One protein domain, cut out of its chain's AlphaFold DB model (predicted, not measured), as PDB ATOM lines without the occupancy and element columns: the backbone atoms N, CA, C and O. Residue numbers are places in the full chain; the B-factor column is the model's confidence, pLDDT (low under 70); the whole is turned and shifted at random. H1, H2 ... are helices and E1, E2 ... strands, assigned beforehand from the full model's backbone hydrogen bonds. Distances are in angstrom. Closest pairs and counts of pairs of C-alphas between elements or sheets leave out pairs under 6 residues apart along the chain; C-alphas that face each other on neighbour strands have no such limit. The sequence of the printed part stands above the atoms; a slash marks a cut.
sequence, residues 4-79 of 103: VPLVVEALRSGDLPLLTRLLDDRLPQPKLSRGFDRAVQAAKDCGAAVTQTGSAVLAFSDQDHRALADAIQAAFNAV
ATOM      1  N   VAL A   4     -60.114   9.514  50.590       89.06
ATOM      2  CA  VAL A   4     -61.031   9.116  49.503       89.06
ATOM      3  C   VAL A   4     -61.588  10.327  48.739       89.06
ATOM      4  O   VAL A   4     -61.503  10.307  47.514       89.06
ATOM      5  N   PRO A   5     -62.058  11.413  49.394       93.31
ATOM      6  CA  PRO A   5     -62.543  12.588  48.665       93.31
ATOM      7  C   PRO A   5     -61.478  13.231  47.764       93.31
ATOM      8  O   PRO A   5     -61.786  13.655  46.658       93.31
ATOM      9  N   LEU A   6     -60.215  13.254  48.206       93.12
ATOM     10  CA  LEU A   6     -59.106  13.810  47.423       93.12
ATOM     11  C   LEU A   6     -58.739  12.920  46.233       93.12
ATOM     12  O   LEU A   6     -58.408  13.434  45.172       93.12
ATOM     13  N   VAL A   7     -58.818  11.594  46.391       92.81
ATOM     14  CA  VAL A   7     -58.600  10.653  45.280       92.81
ATOM     15  C   VAL A   7     -59.691  10.822  44.227       92.81
ATOM     16  O   VAL A   7     -59.386  10.883  43.039       92.81
ATOM     17  N   VAL A   8     -60.950  10.952  44.657       94.31
ATOM     18  CA  VAL A   8     -62.074  11.229  43.752       94.31
ATOM     19  C   VAL A   8     -61.849  12.539  43.001       94.31
ATOM     20  O   VAL A   8     -62.009  12.565  41.787       94.31
ATOM     21  N   GLU A   9     -61.429  13.603  43.690       96.00
ATOM     22  CA  GLU A   9     -61.174  14.893  43.043       96.00
ATOM     23  C   GLU A   9     -60.001  14.839  42.054       96.00
ATOM     24  O   GLU A   9     -60.117  15.368  40.949       96.00
ATOM     25  N   ALA A  10     -58.906  14.152  42.393       94.88
ATOM     26  CA  ALA A  10     -57.768  13.972  41.490       94.88
ATOM     27  C   ALA A  10     -58.172  13.216  40.212       94.88
ATOM     28  O   ALA A  10     -57.825  13.627  39.110       94.88
ATOM     29  N   LEU A  11     -58.972  12.151  40.343       92.62
ATOM     30  CA  LEU A  11     -59.488  11.399  39.196       92.62
ATOM     31  C   LEU A  11     -60.471  12.225  38.357       92.62
ATOM     32  O   LEU A  11     -60.399  12.204  37.132       92.62
ATOM     33  N   ARG A  12     -61.374  12.974  39.003       94.69
ATOM     34  CA  ARG A  12     -62.371  13.822  38.330       94.69
ATOM     35  C   ARG A  12     -61.725  14.952  37.525       94.69
ATOM     36  O   ARG A  12     -62.232  15.308  36.466       94.69
ATOM     37  N   SER A  13     -60.651  15.540  38.050       95.19
ATOM     38  CA  SER A  13     -59.928  16.662  37.434       95.19
ATOM     39  C   SER A  13     -58.786  16.234  36.508       95.19
ATOM     40  O   SER A  13     -58.275  17.068  35.765       95.19
ATOM     41  N   GLY A  14     -58.390  14.957  36.532       92.56
ATOM     42  CA  GLY A  14     -57.219  14.466  35.804       92.56
ATOM     43  C   GLY A  14     -55.882  14.909  36.413       92.56
ATOM     44  O   GLY A  14     -54.863  14.871  35.730       92.56
ATOM     45  N   ASP A  15     -55.858  15.331  37.682       95.00
ATOM     46  CA  ASP A  15     -54.648  15.782  38.378       95.00
ATOM     47  C   ASP A  15     -53.761  14.581  38.767       95.00
ATOM     48  O   ASP A  15     -53.793  14.072  39.894       95.00
ATOM     49  N   LEU A  16     -52.973  14.097  37.800       92.81
ATOM     50  CA  LEU A  16     -52.016  13.004  37.995       92.81
ATOM     51  C   LEU A  16     -50.949  13.315  39.060       92.81
ATOM     52  O   LEU A  16     -50.676  12.429  39.872       92.81
ATOM     53  N   PRO A  17     -50.370  14.530  39.151       92.44
ATOM     54  CA  PRO A  17     -49.466  14.879  40.249       92.44
ATOM     55  C   PRO A  17     -50.093  14.718  41.640       92.44
ATOM     56  O   PRO A  17     -49.448  14.181  42.551       92.44
ATOM     57  N   LEU A  18     -51.342  15.156  41.822       93.19
ATOM     58  CA  LEU A  18     -52.078  14.952  43.067       93.19
ATOM     59  C   LEU A  18     -52.350  13.464  43.298       93.19
ATOM     60  O   LEU A  18     -52.093  12.967  44.397       93.19
ATOM     61  N   LEU A  19     -52.800  12.740  42.272       92.94
ATOM     62  CA  LEU A  19     -53.060  11.305  42.359       92.94
ATOM     63  C   LEU A  19     -51.805  10.528  42.783       92.94
ATOM     64  O   LEU A  19     -51.884   9.716  43.702       92.94
ATOM     65  N   THR A  20     -50.634  10.834  42.217       91.25
ATOM     66  CA  THR A  20     -49.343  10.236  42.601       91.25
ATOM     67  C   THR A  20     -49.045  10.423  44.086       91.25
ATOM     68  O   THR A  20     -48.667   9.473  44.768       91.25
ATOM     69  N   ARG A  21     -49.256  11.631  44.626       90.00
ATOM     70  CA  ARG A  21     -49.041  11.916  46.058       90.00
ATOM     71  C   ARG A  21     -50.034  11.182  46.956       90.00
ATOM     72  O   ARG A  21     -49.707  10.843  48.093       90.00
ATOM     73  N   LEU A  22     -51.256  10.979  46.472       90.31
ATOM     74  CA  LEU A  22     -52.310  10.298  47.217       90.31
ATOM     75  C   LEU A  22     -52.127   8.778  47.224       90.31
ATOM     76  O   LEU A  22     -52.395   8.172  48.263       90.31
ATOM     77  N   LEU A  23     -51.665   8.200  46.106       86.62
ATOM     78  CA  LEU A  23     -51.405   6.766  45.920       86.62
ATOM     79  C   LEU A  23     -50.091   6.284  46.551       86.62
ATOM     80  O   LEU A  23     -49.931   5.081  46.744       86.62
ATOM     81  N   ASP A  24     -49.179   7.191  46.909       79.06
ATOM     82  CA  ASP A  24     -47.974   6.888  47.697       79.06
ATOM     83  C   ASP A  24     -48.364   6.601  49.164       79.06
ATOM     84  O   ASP A  24     -48.099   7.378  50.088       79.06
ATOM     85  N   ASP A  25     -49.106   5.509  49.372       67.38
ATOM     86  CA  ASP A  25     -49.591   5.097  50.682       67.38
ATOM     87  C   ASP A  25     -48.494   4.336  51.429       67.38
ATOM     88  O   ASP A  25     -48.061   3.251  51.035       67.38
ATOM     89  N   ARG A  26     -48.039   4.923  52.538       61.88
ATOM     90  CA  ARG A  26     -46.952   4.403  53.382       61.88
ATOM     91  C   ARG A  26     -47.430   3.350  54.380       61.88
ATOM     92  O   ARG A  26     -46.786   3.141  55.410       61.88
ATOM     93  N   LEU A  27     -48.574   2.720  54.125       63.66
ATOM     94  CA  LEU A  27     -48.991   1.584  54.930       63.66
ATOM     95  C   LEU A  27     -47.949   0.465  54.793       63.66
ATOM     96  O   LEU A  27     -47.440   0.248  53.692       63.66
ATOM     97  N   PRO A  28     -47.618  -0.253  55.881       57.47
ATOM     98  CA  PRO A  28     -46.760  -1.425  55.803       57.47
ATOM     99  C   PRO A  28     -47.390  -2.450  54.858       57.47
ATOM    100  O   PRO A  28     -48.342  -3.143  55.213       57.47
ATOM    101  N   GLN A  29     -46.886  -2.514  53.629       60.25
ATOM    102  CA  GLN A  29     -47.323  -3.512  52.669       60.25
ATOM    103  C   GLN A  29     -46.608  -4.836  52.975       60.25
ATOM    104  O   GLN A  29     -45.452  -4.829  53.420       60.25
ATOM    105  N   PRO A  30     -47.273  -5.988  52.777       66.56
ATOM    106  CA  PRO A  30     -46.594  -7.277  52.830       66.56
ATOM    107  C   PRO A  30     -45.392  -7.267  51.879       66.56
ATOM    108  O   PRO A  30     -45.408  -6.566  50.867       66.56
ATOM    109  N   LYS A  31     -44.341  -8.028  52.223       63.47
ATOM    110  CA  LYS A  31     -43.087  -8.055  51.455       63.47
ATOM    111  C   LYS A  31     -43.385  -8.172  49.966       63.47
ATOM    112  O   LYS A  31     -44.026  -9.128  49.530       63.47
ATOM    113  N   LEU A  32     -42.896  -7.188  49.225       65.50
ATOM    114  CA  LEU A  32     -43.098  -7.098  47.796       65.50
ATOM    115  C   LEU A  32     -42.524  -8.337  47.118       65.50
ATOM    116  O   LEU A  32     -41.393  -8.758  47.383       65.50
ATOM    117  N   SER A  33     -43.314  -8.911  46.218       71.50
ATOM    118  CA  SER A  33     -42.810  -9.881  45.260       71.50
ATOM    119  C   SER A  33     -41.658  -9.238  44.474       71.50
ATOM    120  O   SER A  33     -41.615  -8.025  44.262       71.50
ATOM    121  N   ARG A  34     -40.692 -10.043  44.039       83.56
ATOM    122  CA  ARG A  34     -39.517  -9.576  43.290       83.56
ATOM    123  C   ARG A  34     -39.916  -8.641  42.129       83.56
ATOM    124  O   ARG A  34     -40.729  -9.021  41.297       83.56
ATOM    125  N   GLY A  35     -39.301  -7.458  42.044       87.69
ATOM    126  CA  GLY A  35     -39.409  -6.550  40.888       87.69
ATOM    127  C   GLY A  35     -40.379  -5.378  41.021       87.69
ATOM    128  O   GLY A  35     -40.249  -4.426  40.255       87.69
ATOM    129  N   PHE A  36     -41.279  -5.391  42.008       89.94
ATOM    130  CA  PHE A  36     -42.274  -4.325  42.183       89.94
ATOM    131  C   PHE A  36     -41.657  -2.949  42.432       89.94
ATOM    132  O   PHE A  36     -42.072  -1.992  41.788       89.94
ATOM    133  N   ASP A  37     -40.620  -2.848  43.268       89.56
ATOM    134  CA  ASP A  37     -39.939  -1.569  43.522       89.56
ATOM    135  C   ASP A  37     -39.413  -0.927  42.231       89.56
ATOM    136  O   ASP A  37     -39.585   0.268  42.000       89.56
ATOM    137  N   ARG A  38     -38.815  -1.738  41.347       92.50
ATOM    138  CA  ARG A  38     -38.285  -1.266  40.060       92.50
ATOM    139  C   ARG A  38     -39.400  -0.883  39.095       92.50
ATOM    140  O   ARG A  38     -39.265   0.112  38.397       92.50
ATOM    141  N   ALA A  39     -40.483  -1.655  39.059       94.38
ATOM    142  CA  ALA A  39     -41.642  -1.365  38.219       94.38
ATOM    143  C   ALA A  39     -42.342  -0.062  38.637       94.38
ATOM    144  O   ALA A  39     -42.658   0.771  37.791       94.38
ATOM    145  N   VAL A  40     -42.531   0.140  39.945       91.94
ATOM    146  CA  VAL A  40     -43.081   1.378  40.513       91.94
ATOM    147  C   VAL A  40     -42.165   2.559  40.209       91.94
ATOM    148  O   VAL A  40     -42.653   3.608  39.799       91.94
ATOM    149  N   GLN A  41     -40.850   2.394  40.364       92.62
ATOM    150  CA  GLN A  41     -39.902   3.459  40.045       92.62
ATOM    151  C   GLN A  41     -39.917   3.809  38.552       92.62
ATOM    152  O   GLN A  41     -40.030   4.983  38.224       92.62
ATOM    153  N   ALA A  42     -39.907   2.817  37.657       95.62
ATOM    154  CA  ALA A  42     -39.981   3.049  36.213       95.62
ATOM    155  C   ALA A  42     -41.251   3.818  35.814       95.62
ATOM    156  O   ALA A  42     -41.194   4.727  34.994       95.62
ATOM    157  N   ALA A  43     -42.393   3.504  36.435       94.50
ATOM    158  CA  ALA A  43     -43.624   4.256  36.221       94.50
ATOM    159  C   ALA A  43     -43.506   5.713  36.708       94.50
ATOM    160  O   ALA A  43     -43.891   6.635  35.988       94.50
ATOM    161  N   LYS A  44     -42.939   5.926  37.906       91.62
ATOM    162  CA  LYS A  44     -42.701   7.266  38.469       91.62
ATOM    163  C   LYS A  44     -41.750   8.093  37.593       91.62
ATOM    164  O   LYS A  44     -41.998   9.281  37.410       91.62
ATOM    165  N   ASP A  45     -40.719   7.477  37.016       93.88
ATOM    166  CA  ASP A  45     -39.762   8.136  36.113       93.88
ATOM    167  C   ASP A  45     -40.426   8.597  34.802       93.88
ATOM    168  O   ASP A  45     -40.026   9.602  34.218       93.88
ATOM    169  N   CYS A  46     -41.491   7.913  34.374       93.44
ATOM    170  CA  CYS A  46     -42.353   8.334  33.268       93.44
ATOM    171  C   CYS A  46     -43.419   9.373  33.675       93.44
ATOM    172  O   CYS A  46     -44.264   9.721  32.856       93.44
ATOM    173  N   GLY A  47     -43.426   9.847  34.925       91.62
ATOM    174  CA  GLY A  47     -44.423  10.796  35.432       91.62
ATOM    175  C   GLY A  47     -45.795  10.181  35.732       91.62
ATOM    176  O   GLY A  47     -46.739  10.915  36.025       91.62
ATOM    177  N   ALA A  48     -45.919   8.852  35.693       94.50
ATOM    178  CA  ALA A  48     -47.185   8.173  35.924       94.50
ATOM    179  C   ALA A  48     -47.534   8.105  37.417       94.50
ATOM    180  O   ALA A  48     -46.677   7.860  38.275       94.50
ATOM    181  N   ALA A  49     -48.826   8.227  37.726       94.44
ATOM    182  CA  ALA A  49     -49.336   7.829  39.032       94.44
ATOM    183  C   ALA A  49     -49.443   6.304  39.063       94.44
ATOM    184  O   ALA A  49     -50.000   5.709  38.147       94.44
ATOM    185  N   VAL A  50     -48.913   5.647  40.092       93.38
ATOM    186  CA  VAL A  50     -48.820   4.181  40.122       93.38
ATOM    187  C   VAL A  50     -49.200   3.630  41.489       93.38
ATOM    188  O   VAL A  50     -48.859   4.203  42.520       93.38
ATOM    189  N   THR A  51     -49.901   2.501  41.493       89.56
ATOM    190  CA  THR A  51     -50.212   1.725  42.696       89.56
ATOM    191  C   THR A  51     -50.096   0.230  42.417       89.56
ATOM    192  O   THR A  51     -50.200  -0.221  41.276       89.56
ATOM    193  N   GLN A  52     -49.886  -0.556  43.464       86.62
ATOM    194  CA  GLN A  52     -49.887  -2.009  43.379       86.62
ATOM    195  C   GLN A  52     -51.297  -2.572  43.584       86.62
ATOM    196  O   GLN A  52     -52.057  -2.111  44.433       86.62
ATOM    197  N   THR A  53     -51.619  -3.636  42.850       83.62
ATOM    198  CA  THR A  53     -52.846  -4.416  43.013       83.62
ATOM    199  C   THR A  53     -52.542  -5.908  42.871       83.62
ATOM    200  O   THR A  53     -52.252  -6.408  41.785       83.62
ATOM    201  N   GLY A  54     -52.544  -6.639  43.990       82.88
ATOM    202  CA  GLY A  54     -52.201  -8.064  44.004       82.88
ATOM    203  C   GLY A  54     -50.823  -8.339  43.382       82.88
ATOM    204  O   GLY A  54     -49.800  -7.925  43.929       82.88
ATOM    205  N   SER A  55     -50.813  -9.034  42.240       86.88
ATOM    206  CA  SER A  55     -49.628  -9.388  41.442       86.88
ATOM    207  C   SER A  55     -49.399  -8.490  40.216       86.88
ATOM    208  O   SER A  55     -48.615  -8.846  39.337       86.88
ATOM    209  N   ALA A  56     -50.031  -7.316  40.164       90.50
ATOM    210  CA  ALA A  56     -49.876  -6.341  39.091       90.50
ATOM    211  C   ALA A  56     -49.641  -4.922  39.631       90.50
ATOM    212  O   ALA A  56     -49.882  -4.620  40.802       90.50
ATOM    213  N   VAL A  57     -49.183  -4.040  38.745       92.50
ATOM    214  CA  VAL A  57     -49.164  -2.591  38.966       92.50
ATOM    215  C   VAL A  57     -50.236  -1.945  38.096       92.50
ATOM    216  O   VAL A  57     -50.433  -2.342  36.949       92.50
ATOM    217  N   LEU A  58     -50.931  -0.959  38.650       93.94
ATOM    218  CA  LEU A  58     -51.846  -0.087  37.928       93.94
ATOM    219  C   LEU A  58     -51.174   1.276  37.797       93.94
ATOM    220  O   LEU A  58     -50.854   1.895  38.810       93.94
ATOM    221  N   ALA A  59     -50.952   1.719  36.562       95.06
ATOM    222  CA  ALA A  59     -50.328   3.000  36.264       95.06
ATOM    223  C   ALA A  59     -51.280   3.880  35.444       95.06
ATOM    224  O   ALA A  59     -51.922   3.408  34.506       95.06
ATOM    225  N   PHE A  60     -51.356   5.155  35.809       94.50
ATOM    226  CA  PHE A  60     -52.158   6.184  35.164       94.50
ATOM    227  C   PHE A  60     -51.224   7.182  34.485       94.50
ATOM    228  O   PHE A  60     -50.321   7.723  35.122       94.50
ATOM    229  N   SER A  61     -51.473   7.433  33.206       93.56
ATOM    230  CA  SER A  61     -50.797   8.449  32.406       93.56
ATOM    231  C   SER A  61     -51.809   9.085  31.465       93.56
ATOM    232  O   SER A  61     -52.767   8.428  31.050       93.56
ATOM    233  N   ASP A  62     -51.613  10.354  31.139       90.25
ATOM    234  CA  ASP A  62     -52.399  11.084  30.151       90.25
ATOM    235  C   ASP A  62     -51.840  10.908  28.729       90.25
ATOM    236  O   ASP A  62     -52.591  11.059  27.769       90.25
ATOM    237  N   GLN A  63     -50.565  10.527  28.593       88.38
ATOM    238  CA  GLN A  63     -49.869  10.335  27.317       88.38
ATOM    239  C   GLN A  63     -49.024   9.046  27.294       88.38
ATOM    240  O   GLN A  63     -48.762   8.425  28.328       88.38
ATOM    241  N   ASP A  64     -48.595   8.643  26.095       91.00
ATOM    242  CA  ASP A  64     -47.547   7.641  25.848       91.00
ATOM    243  C   ASP A  64     -47.682   6.310  26.618       91.00
ATOM    244  O   ASP A  64     -46.692   5.713  27.052       91.00
ATOM    245  N   HIS A  65     -48.911   5.781  26.738       94.56
ATOM    246  CA  HIS A  65     -49.208   4.553  27.503       94.56
ATOM    247  C   HIS A  65     -48.328   3.361  27.124       94.56
ATOM    248  O   HIS A  65     -47.981   2.556  27.985       94.56
ATOM    249  N   ARG A  66     -47.943   3.250  25.848       95.81
ATOM    250  CA  ARG A  66     -47.054   2.187  25.371       95.81
ATOM    251  C   ARG A  66     -45.636   2.329  25.916       95.81
ATOM    252  O   ARG A  66     -45.087   1.343  26.388       95.81
ATOM    253  N   ALA A  67     -45.060   3.530  25.881       96.56
ATOM    254  CA  ALA A  67     -43.709   3.761  26.391       96.56
ATOM    255  C   ALA A  67     -43.644   3.507  27.904       96.56
ATOM    256  O   ALA A  67     -42.733   2.831  28.378       96.56
ATOM    257  N   LEU A  68     -44.662   3.966  28.641       97.19
ATOM    258  CA  LEU A  68     -44.840   3.649  30.058       97.19
ATOM    259  C   LEU A  68     -44.914   2.134  30.297       97.19
ATOM    260  O   LEU A  68     -44.221   1.599  31.164       97.19
ATOM    261  N   ALA A  69     -45.751   1.432  29.534       97.31
ATOM    262  CA  ALA A  69     -45.938  -0.003  29.694       97.31
ATOM    263  C   ALA A  69     -44.664  -0.801  29.371       97.31
ATOM    264  O   ALA A  69     -44.314  -1.719  30.116       97.31
ATOM    265  N   ASP A  70     -43.942  -0.417  28.317       97.56
ATOM    266  CA  ASP A  70     -42.669  -1.022  27.926       97.56
ATOM    267  C   ASP A  70     -41.591  -0.783  29.004       97.56
ATOM    268  O   ASP A  70     -40.856  -1.710  29.352       97.56
ATOM    269  N   ALA A  71     -41.540   0.410  29.611       97.62
ATOM    270  CA  ALA A  71     -40.624   0.720  30.715       97.62
ATOM    271  C   ALA A  71     -40.903  -0.135  31.966       97.62
ATOM    272  O   ALA A  71     -39.987  -0.729  32.546       97.62
ATOM    273  N   ILE A  72     -42.175  -0.265  32.354       97.25
ATOM    274  CA  ILE A  72     -42.599  -1.120  33.473       97.25
ATOM    275  C   ILE A  72     -42.282  -2.594  33.181       97.25
ATOM    276  O   ILE A  72     -41.754  -3.307  34.040       97.25
ATOM    277  N   GLN A  73     -42.579  -3.068  31.968       97.38
ATOM    278  CA  GLN A  73     -42.311  -4.447  31.562       97.38
ATOM    279  C   GLN A  73     -40.806  -4.749  31.573       97.38
ATOM    280  O   GLN A  73     -40.395  -5.795  32.079       97.38
ATOM    281  N   ALA A  74     -39.973  -3.827  31.081       97.19
ATOM    282  CA  ALA A  74     -38.521  -3.947  31.132       97.19
ATOM    283  C   ALA A  74     -37.999  -4.048  32.576       97.19
ATOM    284  O   ALA A  74     -37.119  -4.866  32.854       97.19
ATOM    285  N   ALA A  75     -38.576  -3.288  33.513       96.62
ATOM    286  CA  ALA A  75     -38.205  -3.339  34.927       96.62
ATOM    287  C   ALA A  75     -38.477  -4.711  35.575       96.62
ATOM    288  O   ALA A  75     -37.642  -5.207  36.339       96.62
ATOM    289  N   PHE A  76     -39.600  -5.356  35.239       95.62
ATOM    290  CA  PHE A  76     -39.885  -6.736  35.655       95.62
ATOM    291  C   PHE A  76     -38.956  -7.751  34.972       95.62
ATOM    292  O   PHE A  76     -38.367  -8.609  35.638       95.62
ATOM    293  N   ASN A  77     -38.750  -7.620  33.660       95.50
ATOM    294  CA  ASN A  77     -37.889  -8.528  32.903       95.50
ATOM    295  C   ASN A  77     -36.437  -8.499  33.413       95.50
ATOM    296  O   ASN A  77     -35.797  -9.545  33.512       95.50
ATOM    297  N   ALA A  78     -35.936  -7.332  33.834       95.31
ATOM    298  CA  ALA A  78     -34.591  -7.158  34.389       95.31
ATOM    299  C   ALA A  78     -34.341  -7.929  35.701       95.31
ATOM    300  O   ALA A  78     -33.197  -8.051  36.141       95.31
ATOM    301  N   VAL A  79     -35.391  -8.436  36.353       94.56
ATOM    302  CA  VAL A  79     -35.290  -9.316  37.530       94.56
ATOM    303  C   VAL A  79     -35.753 -10.750  37.249       94.56
ATOM    304  O   VAL A  79     -35.901 -11.537  38.186       94.56
TER     305      VAL A  79
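AT A GLANCE: This is residues 4 to 79 of the 103 residues of the protein "GHMP_kinases_C domain-containing protein" of Candidatus Thermofonsia Clade 2 bacterium (UniProt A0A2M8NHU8). A small two-stranded hairpin, E1 and E2, lies near the middle, with helix H3 packed over one face of it and H4 packed on H3. At the opposite end of the domain, the helical hairpin of H1 and H2 packs through H2 by the beginning of E1, and a long loop, residues 24 to 35, leads from H2 to H3. The printed part has 76 residues with four named helices and two named strands, in the order H1 H2 H3 E1 E2 H4; the sheet is E1 - E2, antiparallel, and the class is mostly helix. The whole is compact, with a radius of gyration of the C-alphas of 12.5 A, and flat in outline, spanning 36 by 31 by 17 A.

HOW THE PARTS SIT: H1, residues 4 to 13, and H2, residues 16 to 23, form a helical hairpin. They touch at a shallow tilt of 18 degrees, opposite ways, and their closest C-alphas are those of Ala 10 and Leu 19, 5.5 A apart. The closest C-alphas of H2 and E1, residues 49 to 53, are those of Thr 20 and Ala 49, 4.3 A apart. H3, residues 36 to 45, has its C-alpha closest to E1 at Val 40, 6.4 A from that of Val 50. E1 and E2, residues 56 to 60, form a hairpin of antiparallel strands, their directions at 156 degrees; N 51 and O 58, 2.9 A apart, and N 58 and O 51, 2.8 A apart, are within hydrogen-bond range. The closest C-alphas of H3 and E2 are those of Ala 43 and Ala 59, 6.8 A apart. H3 and H4, residues 65 to 77, touch, with the C-alphas of Ala 39 and Ile 72 closest at 4.8 A; they run opposite ways at a shallow tilt of 32 degrees, only just short of steep. E2 and H4 are near each other, with 6 pairs of C-alphas within 10 A. H1 and H3 are apart, and so are H2 and H4. In H1, H2, H3 and H4 every O i to N i+4 pair is within hydrogen-bond range.

IN THESE COORDINATES: H1 begins at C-alpha 4, at (-61.031, 9.116, 49.503), and is 14.3 A long; H2 measures 10.1 A. H3 is 14.1 A long, and E1 and E2 are each 13.3 A. H4, the longest helix, is 18.1 A long and ends at C-alpha 77, at (-37.889, -8.528, 32.903).

THE WHOLE: The two C-alphas farthest apart, those of Pro 5 and Ala 78, are 37.1 A apart. The printed part has no cut. The link from H2 to H3, 12 residues, is long; the other links are tight. The mean pLDDT of the printed part is 89.2, and residues 25 to 32 are under 70.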